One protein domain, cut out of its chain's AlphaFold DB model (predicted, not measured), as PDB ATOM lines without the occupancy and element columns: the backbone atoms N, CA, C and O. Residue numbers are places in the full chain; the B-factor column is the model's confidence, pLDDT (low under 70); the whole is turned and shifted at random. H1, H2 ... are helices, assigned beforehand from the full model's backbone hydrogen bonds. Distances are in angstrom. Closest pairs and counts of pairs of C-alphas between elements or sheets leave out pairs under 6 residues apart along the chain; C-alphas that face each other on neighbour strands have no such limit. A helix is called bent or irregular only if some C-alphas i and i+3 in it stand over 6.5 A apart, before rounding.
ATOM      1  N   ARG A  67       0.683  40.220   2.016       70.75
ATOM      2  CA  ARG A  67      -0.732  40.608   2.139       70.75
ATOM      3  C   ARG A  67      -1.647  39.707   1.315       70.75
ATOM      4  O   ARG A  67      -2.710  39.338   1.796       70.75
ATOM      5  N   HIS A  68      -1.246  39.350   0.095       69.06
ATOM      6  CA  HIS A  68      -2.016  38.431  -0.742       69.06
ATOM      7  C   HIS A  68      -2.123  37.048  -0.094       69.06
ATOM      8  O   HIS A  68      -3.210  36.481  -0.028       69.06
ATOM      9  N   LEU A  69      -1.014  36.518   0.425       69.44
ATOM     10  CA  LEU A  69      -1.004  35.250   1.148       69.44
ATOM     11  C   LEU A  69      -1.882  35.314   2.403       69.44
ATOM     12  O   LEU A  69      -2.693  34.420   2.612       69.44
ATOM     13  N   ALA A  70      -1.770  36.382   3.198       69.31
ATOM     14  CA  ALA A  70      -2.576  36.570   4.402       69.31
ATOM     15  C   ALA A  70      -4.077  36.610   4.087       69.31
ATOM     16  O   ALA A  70      -4.842  35.895   4.724       69.31
ATOM     17  N   ARG A  71      -4.492  37.368   3.061       72.06
ATOM     18  CA  ARG A  71      -5.892  37.387   2.598       72.06
ATOM     19  C   ARG A  71      -6.358  36.012   2.145       72.06
ATOM     20  O   ARG A  71      -7.478  35.624   2.443       72.06
ATOM     21  N   HIS A  72      -5.504  35.274   1.440       68.50
ATOM     22  CA  HIS A  72      -5.870  33.951   0.957       68.50
ATOM     23  C   HIS A  72      -6.052  32.958   2.112       68.50
ATOM     24  O   HIS A  72      -7.047  32.242   2.139       68.50
ATOM     25  N   ILE A  73      -5.146  32.974   3.095       69.56
ATOM     26  CA  ILE A  73      -5.250  32.168   4.320       69.56
ATOM     27  C   ILE A  73      -6.510  32.543   5.104       69.56
ATOM     28  O   ILE A  73      -7.253  31.660   5.515       69.56
ATOM     29  N   GLN A  74      -6.782  33.837   5.278       72.19
ATOM     30  CA  GLN A  74      -7.980  34.311   5.974       72.19
ATOM     31  C   GLN A  74      -9.267  33.895   5.258       72.19
ATOM     32  O   GLN A  74     -10.203  33.463   5.919       72.19
ATOM     33  N   GLY A  75      -9.307  33.977   3.925       71.62
ATOM     34  CA  GLY A  75     -10.454  33.521   3.139       71.62
ATOM     35  C   GLY A  75     -10.715  32.024   3.308       71.62
ATOM     36  O   GLY A  75     -11.849  31.630   3.556       71.62
ATOM     37  N   HIS A  76      -9.664  31.200   3.256       73.75
ATOM     38  CA  HIS A  76      -9.782  29.758   3.511       73.75
ATOM     39  C   HIS A  76     -10.223  29.454   4.941       73.75
ATOM     40  O   HIS A  76     -11.054  28.580   5.145       73.75
ATOM     41  N   MET A  77      -9.711  30.198   5.923       73.19
ATOM     42  CA  MET A  77     -10.109  30.043   7.320       73.19
ATOM     43  C   MET A  77     -11.586  30.395   7.525       73.19
ATOM     44  O   MET A  77     -12.303  29.625   8.148       73.19
ATOM     45  N   LEU A  78     -12.063  31.515   6.971       75.44
ATOM     46  CA  LEU A  78     -13.476  31.909   7.046       75.44
ATOM     47  C   LEU A  78     -14.393  30.892   6.365       75.44
ATOM     48  O   LEU A  78     -15.452  30.574   6.898       75.44
ATOM     49  N   ARG A  79     -13.973  30.358   5.215       78.25
ATOM     50  CA  ARG A  79     -14.716  29.301   4.528       78.25
ATOM     51  C   ARG A  79     -14.790  28.035   5.373       78.25
ATOM     52  O   ARG A  79     -15.882  27.541   5.595       78.25
ATOM     53  N   ALA A  80     -13.661  27.585   5.916       74.88
ATOM     54  CA  ALA A  80     -13.624  26.419   6.791       74.88
ATOM     55  C   ALA A  80     -14.530  26.597   8.019       74.88
ATOM     56  O   ALA A  80     -15.227  25.666   8.393       74.88
ATOM     57  N   LEU A  81     -14.562  27.791   8.622       75.69
ATOM     58  CA  LEU A  81     -15.490  28.098   9.715       75.69
ATOM     59  C   LEU A  81     -16.950  27.948   9.280       75.69
ATOM     60  O   LEU A  81     -17.722  27.288   9.965       75.69
ATOM     61  N   SER A  82     -17.313  28.529   8.135       81.25
ATOM     62  CA  SER A  82     -18.664  28.408   7.581       81.25
ATOM     63  C   SER A  82     -19.035  26.953   7.293       81.25
ATOM     64  O   SER A  82     -20.147  26.544   7.612       81.25
ATOM     65  N   ASP A  83     -18.110  26.178   6.727       81.31
ATOM     66  CA  ASP A  83     -18.312  24.761   6.422       81.31
ATOM     67  C   ASP A  83     -18.516  23.952   7.716       81.31
ATOM     68  O   ASP A  83     -19.409  23.113   7.783       81.31
ATOM     69  N   TRP A  84     -17.744  24.239   8.773       82.19
ATOM     70  CA  TRP A  84     -17.894  23.586  10.079       82.19
ATOM     71  C   TRP A  84     -19.209  23.926  10.770       82.19
ATOM     72  O   TRP A  84     -19.841  23.037  11.333       82.19
ATOM     73  N   HIS A  85     -19.647  25.184  10.715       82.31
ATOM     74  CA  HIS A  85     -20.959  25.554  11.241       82.31
ATOM     75  C   HIS A  85     -22.084  24.884  10.447       82.31
ATOM     76  O   HIS A  85     -22.962  24.281  11.055       82.31
ATOM     77  N   GLY A  86     -22.009  24.879   9.111       81.81
ATOM     78  CA  GLY A  86     -22.989  24.173   8.283       81.81
ATOM     79  C   GLY A  86     -22.996  22.660   8.526       81.81
ATOM     80  O   GLY A  86     -24.052  22.032   8.525       81.81
ATOM     81  N   PHE A  87     -21.834  22.062   8.795       82.12
ATOM     82  CA  PHE A  87     -21.724  20.652   9.166       82.12
ATOM     83  C   PHE A  87     -22.403  20.361  10.510       82.12
ATOM     84  O   PHE A  87     -23.143  19.390  10.622       82.12
ATOM     85  N   ILE A  88     -22.192  21.215  11.515       82.81
ATOM     86  CA  ILE A  88     -22.830  21.077  12.834       82.81
ATOM     87  C   ILE A  88     -24.346  21.231  12.741       82.81
ATOM     88  O   ILE A  88     -25.075  20.481  13.380       82.81
ATOM     89  N   GLU A  89     -24.830  22.169  11.934       81.56
ATOM     90  CA  GLU A  89     -26.267  22.383  11.740       81.56
ATOM     91  C   GLU A  89     -26.950  21.243  10.966       81.56
ATOM     92  O   GLU A  89     -28.139  21.004  11.155       81.56
ATOM     93  N   SER A  90     -26.208  20.533  10.111       81.62
ATOM     94  CA  SER A  90     -26.710  19.416   9.292       81.62
ATOM     95  C   SER A  90     -26.421  18.031   9.878       81.62
ATOM     96  O   SER A  90     -26.681  17.020   9.221       81.62
ATOM     97  N   LEU A  91     -25.883  17.967  11.098       80.25
ATOM     98  CA  LEU A  91     -25.532  16.712  11.749       80.25
ATOM     99  C   LEU A  91     -26.801  15.910  12.102       80.25
ATOM    100  O   LEU A  91     -27.648  16.411  12.844       80.25
ATOM    101  N   PRO A  92     -26.941  14.670  11.597       77.50
ATOM    102  CA  PRO A  92     -28.077  13.821  11.931       77.50
ATOM    103  C   PRO A  92     -28.063  13.389  13.405       77.50
ATOM    104  O   PRO A  92     -27.079  13.572  14.132       77.50
ATOM    105  N   GLU A  93     -29.180  12.821  13.861       80.12
ATOM    106  CA  GLU A  93     -29.260  12.199  15.183       80.12
ATOM    107  C   GLU A  93     -28.280  11.024  15.297       80.12
ATOM    108  O   GLU A  93     -27.939  10.383  14.304       80.12
ATOM    109  N   ILE A  94     -27.833  10.745  16.525       76.31
ATOM    110  CA  ILE A  94     -26.736   9.806  16.824       76.31
ATOM    111  C   ILE A  94     -26.983   8.417  16.226       76.31
ATOM    112  O   ILE A  94     -26.062   7.813  15.682       76.31
ATOM    113  N   ASP A  95     -28.235   7.965  16.241       74.88
ATOM    114  CA  ASP A  95     -28.639   6.638  15.768       74.88
ATOM    115  C   ASP A  95     -28.622   6.502  14.234       74.88
ATOM    116  O   ASP A  95     -28.705   5.396  13.703       74.88
ATOM    117  N   GLN A  96     -28.513   7.618  13.507       78.06
ATOM    118  CA  GLN A  96     -28.494   7.675  12.040       78.06
ATOM    119  C   GLN A  96     -27.115   8.060  11.485       78.06
ATOM    120  O   GLN A  96     -26.982   8.369  10.296       78.06
ATOM    121  N   LEU A  97     -26.081   8.091  12.332       72.00
ATOM    122  CA  LEU A  97     -24.740   8.435  11.883       72.00
ATOM    123  C   LEU A  97     -24.143   7.326  11.019       72.00
ATOM    124  O   LEU A  97     -23.933   6.201  11.452       72.00
ATOM    125  N   ASP A  98     -23.800   7.714   9.800       73.44
ATOM    126  CA  ASP A  98     -22.984   6.930   8.882       73.44
ATOM    127  C   ASP A  98     -21.519   6.858   9.359       73.44
ATOM    128  O   ASP A  98     -21.012   7.793   9.995       73.44
ATOM    129  N   ASP A  99     -20.805   5.803   8.971       70.12
ATOM    130  CA  ASP A  99     -19.410   5.544   9.365       70.12
ATOM    131  C   ASP A  99     -18.485   6.711   8.990       70.12
ATOM    132  O   ASP A  99     -17.570   7.079   9.731       70.12
ATOM    133  N   ALA A 100     -18.764   7.370   7.862       71.12
ATOM    134  CA  ALA A 100     -18.053   8.570   7.432       71.12
ATOM    135  C   ALA A 100     -18.219   9.751   8.411       71.12
ATOM    136  O   ALA A 100     -17.261  10.486   8.660       71.12
ATOM    137  N   TYR A 101     -19.414   9.944   8.979       75.81
ATOM    138  CA  TYR A 101     -19.656  10.996   9.973       75.81
ATOM    139  C   TYR A 101     -18.998  10.653  11.311       75.81
ATOM    140  O   TYR A 101     -18.370  11.526  11.916       75.81
ATOM    141  N   LEU A 102     -19.059   9.385  11.727       74.44
ATOM    142  CA  LEU A 102     -18.352   8.892  12.914       74.44
ATOM    143  C   LEU A 102     -16.840   9.098  12.791       74.44
ATOM    144  O   LEU A 102     -16.214   9.592  13.730       74.44
ATOM    145  N   PHE A 103     -16.263   8.815  11.622       74.31
ATOM    146  CA  PHE A 103     -14.843   9.043  11.363       74.31
ATOM    147  C   PHE A 103     -14.456  10.521  11.510       74.31
ATOM    148  O   PHE A 103     -13.469  10.849  12.175       74.31
ATOM    149  N   VAL A 104     -15.245  11.431  10.927       77.38
ATOM    150  CA  VAL A 104     -14.995  12.877  11.039       77.38
ATOM    151  C   VAL A 104     -15.083  13.319  12.498       77.38
ATOM    152  O   VAL A 104     -14.166  13.975  12.989       77.38
ATOM    153  N   LEU A 105     -16.124  12.914  13.220       77.81
ATOM    154  CA  LEU A 105     -16.307  13.268  14.628       77.81
ATOM    155  C   LEU A 105     -15.188  12.719  15.518       77.81
ATOM    156  O   LEU A 105     -14.668  13.449  16.361       77.81
ATOM    157  N   HIS A 106     -14.747  11.486  15.275       75.44
ATOM    158  CA  HIS A 106     -13.608  10.894  15.967       75.44
ATOM    159  C   HIS A 106     -12.311  11.671  15.692       75.44
ATOM    160  O   HIS A 106     -11.541  11.964  16.611       75.44
ATOM    161  N   SER A 107     -12.091  12.100  14.445       74.75
ATOM    162  CA  SER A 107     -10.933  12.929  14.096       74.75
ATOM    163  C   SER A 107     -10.958  14.287  14.808       74.75
ATOM    164  O   SER A 107      -9.922  14.749  15.297       74.75
ATOM    165  N   VAL A 108     -12.137  14.908  14.937       76.69
ATOM    166  CA  VAL A 108     -12.321  16.169  15.669       76.69
ATOM    167  C   VAL A 108     -12.048  15.969  17.156       76.69
ATOM    168  O   VAL A 108     -11.328  16.767  17.761       76.69
ATOM    169  N   TYR A 109     -12.549  14.873  17.727       75.44
ATOM    170  CA  TYR A 109     -12.327  14.513  19.122       75.44
ATOM    171  C   TYR A 109     -10.840  14.309  19.450       75.44
ATOM    172  O   TYR A 109     -10.375  14.782  20.486       75.44
ATOM    173  N   GLN A 110     -10.065  13.687  18.556       72.62
ATOM    174  CA  GLN A 110      -8.615  13.527  18.735       72.62
ATOM    175  C   GLN A 110      -7.837  14.841  18.551       72.62
ATOM    176  O   GLN A 110      -6.798  15.054  19.179       72.62
ATOM    177  N   SER A 111      -8.318  15.737  17.684       73.81
ATOM    178  CA  SER A 111      -7.593  16.944  17.264       73.81
ATOM    179  C   SER A 111      -8.264  18.254  17.693       73.81
ATOM    180  O   SER A 111      -8.232  19.255  16.980       73.81
ATOM    181  N   GLN A 112      -8.794  18.284  18.916       73.75
ATOM    182  CA  GLN A 112      -9.578  19.391  19.498       73.75
ATOM    183  C   GLN A 112      -8.922  20.775  19.357       73.75
ATOM    184  O   GLN A 112      -9.590  21.777  19.125       73.75
ATOM    185  N   HIS A 113      -7.593  20.836  19.471       74.44
ATOM    186  CA  HIS A 113      -6.812  22.076  19.419       74.44
ATOM    187  C   HIS A 113      -6.800  22.758  18.040       74.44
ATOM    188  O   HIS A 113      -6.402  23.919  17.945       74.44
ATOM    189  N   LEU A 114      -7.195  22.050  16.979       73.06
ATOM    190  CA  LEU A 114      -7.267  22.592  15.620       73.06
ATOM    191  C   LEU A 114      -8.582  23.323  15.347       73.06
ATOM    192  O   LEU A 114      -8.670  24.061  14.363       73.06
ATOM    193  N   TYR A 115      -9.581  23.143  16.212       75.69
ATOM    194  CA  TYR A 115     -10.919  23.670  16.005       75.69
ATOM    195  C   TYR A 115     -11.196  24.896  16.883       75.69
ATOM    196  O   TYR A 115     -10.685  25.014  18.002       75.69
ATOM    197  N   PRO A 116     -12.020  25.832  16.394       77.62
ATOM    198  CA  PRO A 116     -12.534  26.929  17.202       77.62
ATOM    199  C   PRO A 116     -13.298  26.418  18.430       77.62
ATOM    200  O   PRO A 116     -13.998  25.406  18.381       77.62
ATOM    201  N   LYS A 117     -13.192  27.141  19.548       80.94
ATOM    202  CA  LYS A 117     -13.806  26.736  20.826       80.94
ATOM    203  C   LYS A 117     -15.331  26.663  20.761       80.94
ATOM    204  O   LYS A 117     -15.937  25.896  21.494       80.94
ATOM    205  N   ASP A 118     -15.942  27.502  19.947       83.12
ATOM    206  CA  ASP A 118     -17.375  27.565  19.679       83.12
ATOM    207  C   ASP A 118     -17.879  26.324  18.937       83.12
ATOM    208  O   ASP A 118     -18.808  25.682  19.420       83.12
ATOM    209  N   VAL A 119     -17.201  25.931  17.854       79.81
ATOM    210  CA  VAL A 119     -17.440  24.670  17.128       79.81
ATOM    211  C   VAL A 119     -17.316  23.486  18.090       79.81
ATOM    212  O   VAL A 119     -18.205  22.642  18.177       79.81
ATOM    213  N   TYR A 120     -16.248  23.463  18.894       82.00
ATOM    214  CA  TYR A 120     -16.025  22.384  19.852       82.00
ATOM    215  C   TYR A 120     -17.083  22.332  20.962       82.00
ATOM    216  O   TYR A 120     -17.499  21.249  21.345       82.00
ATOM    217  N   LYS A 121     -17.565  23.477  21.464       84.44
ATOM    218  CA  LYS A 121     -18.641  23.523  22.471       84.44
ATOM    219  C   LYS A 121     -19.973  22.985  21.955       84.44
ATOM    220  O   LYS A 121     -20.745  22.434  22.730       84.44
ATOM    221  N   GLN A 122     -20.272  23.183  20.676       82.81
ATOM    222  CA  GLN A 122     -21.482  22.624  20.073       82.81
ATOM    223  C   GLN A 122     -21.341  21.112  19.885       82.81
ATOM    224  O   GLN A 122     -22.265  20.357  20.183       82.81
ATOM    225  N   LEU A 123     -20.155  20.664  19.473       81.94
ATOM    226  CA  LEU A 123     -19.853  19.245  19.314       81.94
ATOM    227  C   LEU A 123     -19.652  18.509  20.640       81.94
ATOM    228  O   LEU A 123     -19.889  17.311  20.684       81.94
ATOM    229  N   SER A 124     -19.270  19.174  21.734       80.38
ATOM    230  CA  SER A 124     -19.039  18.504  23.020       80.38
ATOM    231  C   SER A 124     -20.303  17.843  23.563       80.38
ATOM    232  O   SER A 124     -20.224  16.735  24.076       80.38
ATOM    233  N   GLY A 125     -21.477  18.453  23.359       78.00
ATOM    234  CA  GLY A 125     -22.758  17.822  23.699       78.00
ATOM    235  C   GLY A 125     -23.093  16.601  22.829       78.00
ATOM    236  O   GLY A 125     -23.821  15.714  23.268       78.00
ATOM    237  N   TYR A 126     -22.547  16.529  21.609       77.44
ATOM    238  CA  TYR A 126     -22.595  15.330  20.766       77.44
ATOM    239  C   TYR A 126     -21.566  14.291  21.217       77.44
ATOM    240  O   TYR A 126     -21.881  13.105  21.269       77.44
ATOM    241  N   PHE A 127     -20.357  14.723  21.581       79.50
ATOM    242  CA  PHE A 127     -19.291  13.843  22.041       79.50
ATOM    243  C   PHE A 127     -19.636  13.161  23.354       79.50
ATOM    244  O   PHE A 127     -19.419  11.968  23.434       79.50
ATOM    245  N   GLU A 128     -20.246  13.837  24.327       76.44
ATOM    246  CA  GLU A 128     -20.683  13.195  25.581       76.44
ATOM    247  C   GLU A 128     -21.657  12.031  25.329       76.44
ATOM    248  O   GLU A 128     -21.580  10.985  25.972       76.44
ATOM    249  N   LYS A 129     -22.545  12.180  24.341       73.25
ATOM    250  CA  LYS A 129     -23.483  11.127  23.939       73.25
ATOM    251  C   LYS A 129     -22.801  10.025  23.117       73.25
ATOM    252  O   LYS A 129     -23.135   8.853  23.259       73.25
ATOM    253  N   LEU A 130     -21.826  10.390  22.285       70.25
ATOM    254  CA  LEU A 130     -21.035   9.464  21.473       70.25
ATOM    255  C   LEU A 130     -19.933   8.747  22.264       70.25
ATOM    256  O   LEU A 130     -19.516   7.673  21.856       70.25
ATOM    257  N   GLU A 131     -19.457   9.280  23.387       65.31
ATOM    258  CA  GLU A 131     -18.390   8.693  24.211       65.31
ATOM    259  C   GLU A 131     -18.829   7.346  24.813       65.31
ATOM    260  O   GLU A 131     -18.013   6.444  25.009       65.31
ATOM    261  N   LEU A 132     -20.140   7.172  25.017       57.38
ATOM    262  CA  LEU A 132     -20.770   5.892  25.357       57.38
ATOM    263  C   LEU A 132     -20.716   4.882  24.197       57.38
ATOM    264  O   LEU A 132     -20.587   3.683  24.438       57.38
ATOM    265  N   HIS A 133     -20.763   5.358  22.952       55.56
ATOM    266  CA  HIS A 133     -20.608   4.540  21.748       55.56
ATOM    267  C   HIS A 133     -19.134   4.234  21.446       55.56
ATOM    268  O   HIS A 133     -18.800   3.083  21.172       55.56
ATOM    269  N   PHE A 134     -18.239   5.218  21.578       60.25
ATOM    270  CA  PHE A 134     -16.814   5.083  21.261       60.25
ATOM    271  C   PHE A 134     -16.073   4.089  22.163       60.25
ATOM    272  O   PHE A 134     -15.130   3.449  21.708       60.25
ATOM    273  N   LYS A 135     -16.505   3.908  23.419       57.47
ATOM    274  CA  LYS A 135     -15.957   2.865  24.310       57.47
ATOM    275  C   LYS A 135     -16.296   1.439  23.861       57.47
ATOM    276  O   LYS A 135     -15.591   0.512  24.249       57.47
ATOM    277  N   ASN A 136     -17.352   1.275  23.066       50.84
ATOM    278  CA  ASN A 136     -17.855  -0.020  22.607       50.84
ATOM    279  C   ASN A 136     -17.563  -0.292  21.126       50.84
ATOM    280  O   ASN A 136     -17.733  -1.423  20.673       50.84
ATOM    281  N   THR A 137     -17.135   0.712  20.361       51.25
ATOM    282  CA  THR A 137     -16.732   0.523  18.966       51.25
ATOM    283  C   THR A 137     -15.254   0.146  18.882       51.25
ATOM    284  O   THR A 137     -14.425   0.862  19.449       51.25
ATOM    285  N   PRO A 138     -14.900  -0.935  18.164       51.81
ATOM    286  CA  PRO A 138     -13.508  -1.226  17.838       51.81
ATOM    287  C   PRO A 138     -12.902  -0.049  17.062       51.81
ATOM    288  O   PRO A 138     -13.636   0.715  16.431       51.81
ATOM    289  N   GLU A 139     -11.576   0.109  17.141       55.94
ATOM    290  CA  GLU A 139     -10.820   1.120  16.393       55.94
ATOM    291  C   GLU A 139     -11.380   1.235  14.972       55.94
ATOM    292  O   GLU A 139     -11.392   0.256  14.229       55.94
ATOM    293  N   LEU A 140     -11.922   2.407  14.623       58.34
ATOM    294  CA  LEU A 140     -12.552   2.623  13.326       58.34
ATOM    295  C   LEU A 140     -11.461   2.533  12.248       58.34
ATOM    296  O   LEU A 140     -10.759   3.510  11.967       58.34
ATOM    297  N   GLU A 141     -11.267   1.337  11.695       58.66
ATOM    298  CA  GLU A 141     -10.262   1.083  10.672       58.66
ATOM    299  C   GLU A 141     -10.635   1.836   9.394       58.66
ATOM    300  O   GLU A 141     -11.762   1.780   8.891       58.66
ATOM    301  N   VAL A 142      -9.673   2.590   8.859       60.03
ATOM    302  CA  VAL A 142      -9.872   3.379   7.644       60.03
ATOM    303  C   VAL A 142      -9.964   2.434   6.451       60.03
ATOM    304  O   VAL A 142      -8.954   2.044   5.866       60.03
TER     305      VAL A 142
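Overview. This is residues 67 to 142 of the 196 residues of an uncharacterized protein of Providencia burhodogranariea DSM 19968 (UniProt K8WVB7). One long helix, H1, sticks out as an arm with residues 67 to 79, and its other end joins a small body in which H2 and H3 stand crosswise to each other. Residues 84 to 88 of H1 meet residues 119 to 123 of H3, and the tail after H3 folds back toward H2. The printed part has 76 residues with three named helices, in the order H1, H2, H3, and no named strand: all helix. The whole is loose, with a radius of gyration of the C-alphas of 14.4 A, and spans 49 by 24 by 20 A, the arm making the length.

Arrangement. H1, residues 67 to 89, touches H3, residues 117 to 134, with residues 84 to 88 alone; the closest C-alphas, those of His 85 and Val 119, are 6.9 A apart. They run the same way at a steep tilt of 45 degrees. H2, residues 99 to 110, is close to H3 but not clearly touching: their closest C-alphas, those of Tyr 109 and Phe 127, are 7.6 A apart. They run opposite ways at a steep tilt of 64 degrees. H1 and H2 are apart. Every O i to N i+4 pair is within hydrogen-bond range in H1 and H2; in H3, 9 of 14 are.

Along the chain. H1 runs 32.8 A from C-alpha 67 at (-0.732, 40.608, 2.139) to C-alpha 89 at (-26.267, 22.383, 11.740). H2 measures 16.4 A from first to last C-alpha. H3 measures 21.9 A and ends with C-alpha 134 at (-16.814, 5.083, 21.261). H3 has a kink of 55 degrees near residue 128; it is neither bent nor irregular, but only just: C-alphas 122 and 125 are 6.2 A apart.

Size, cuts and confidence. The two C-alphas farthest apart, those of Arg 67 and Asn 136, are 48.6 A apart. Without residues 67 to 79, which stand free, the body spans 31 by 23 by 22 A. The printed part has no cut, and both links between helices are short. Mean pLDDT of the printed part is 73.3; residues 68 to 70, 72 to 73 and 131 to 142 are under 70.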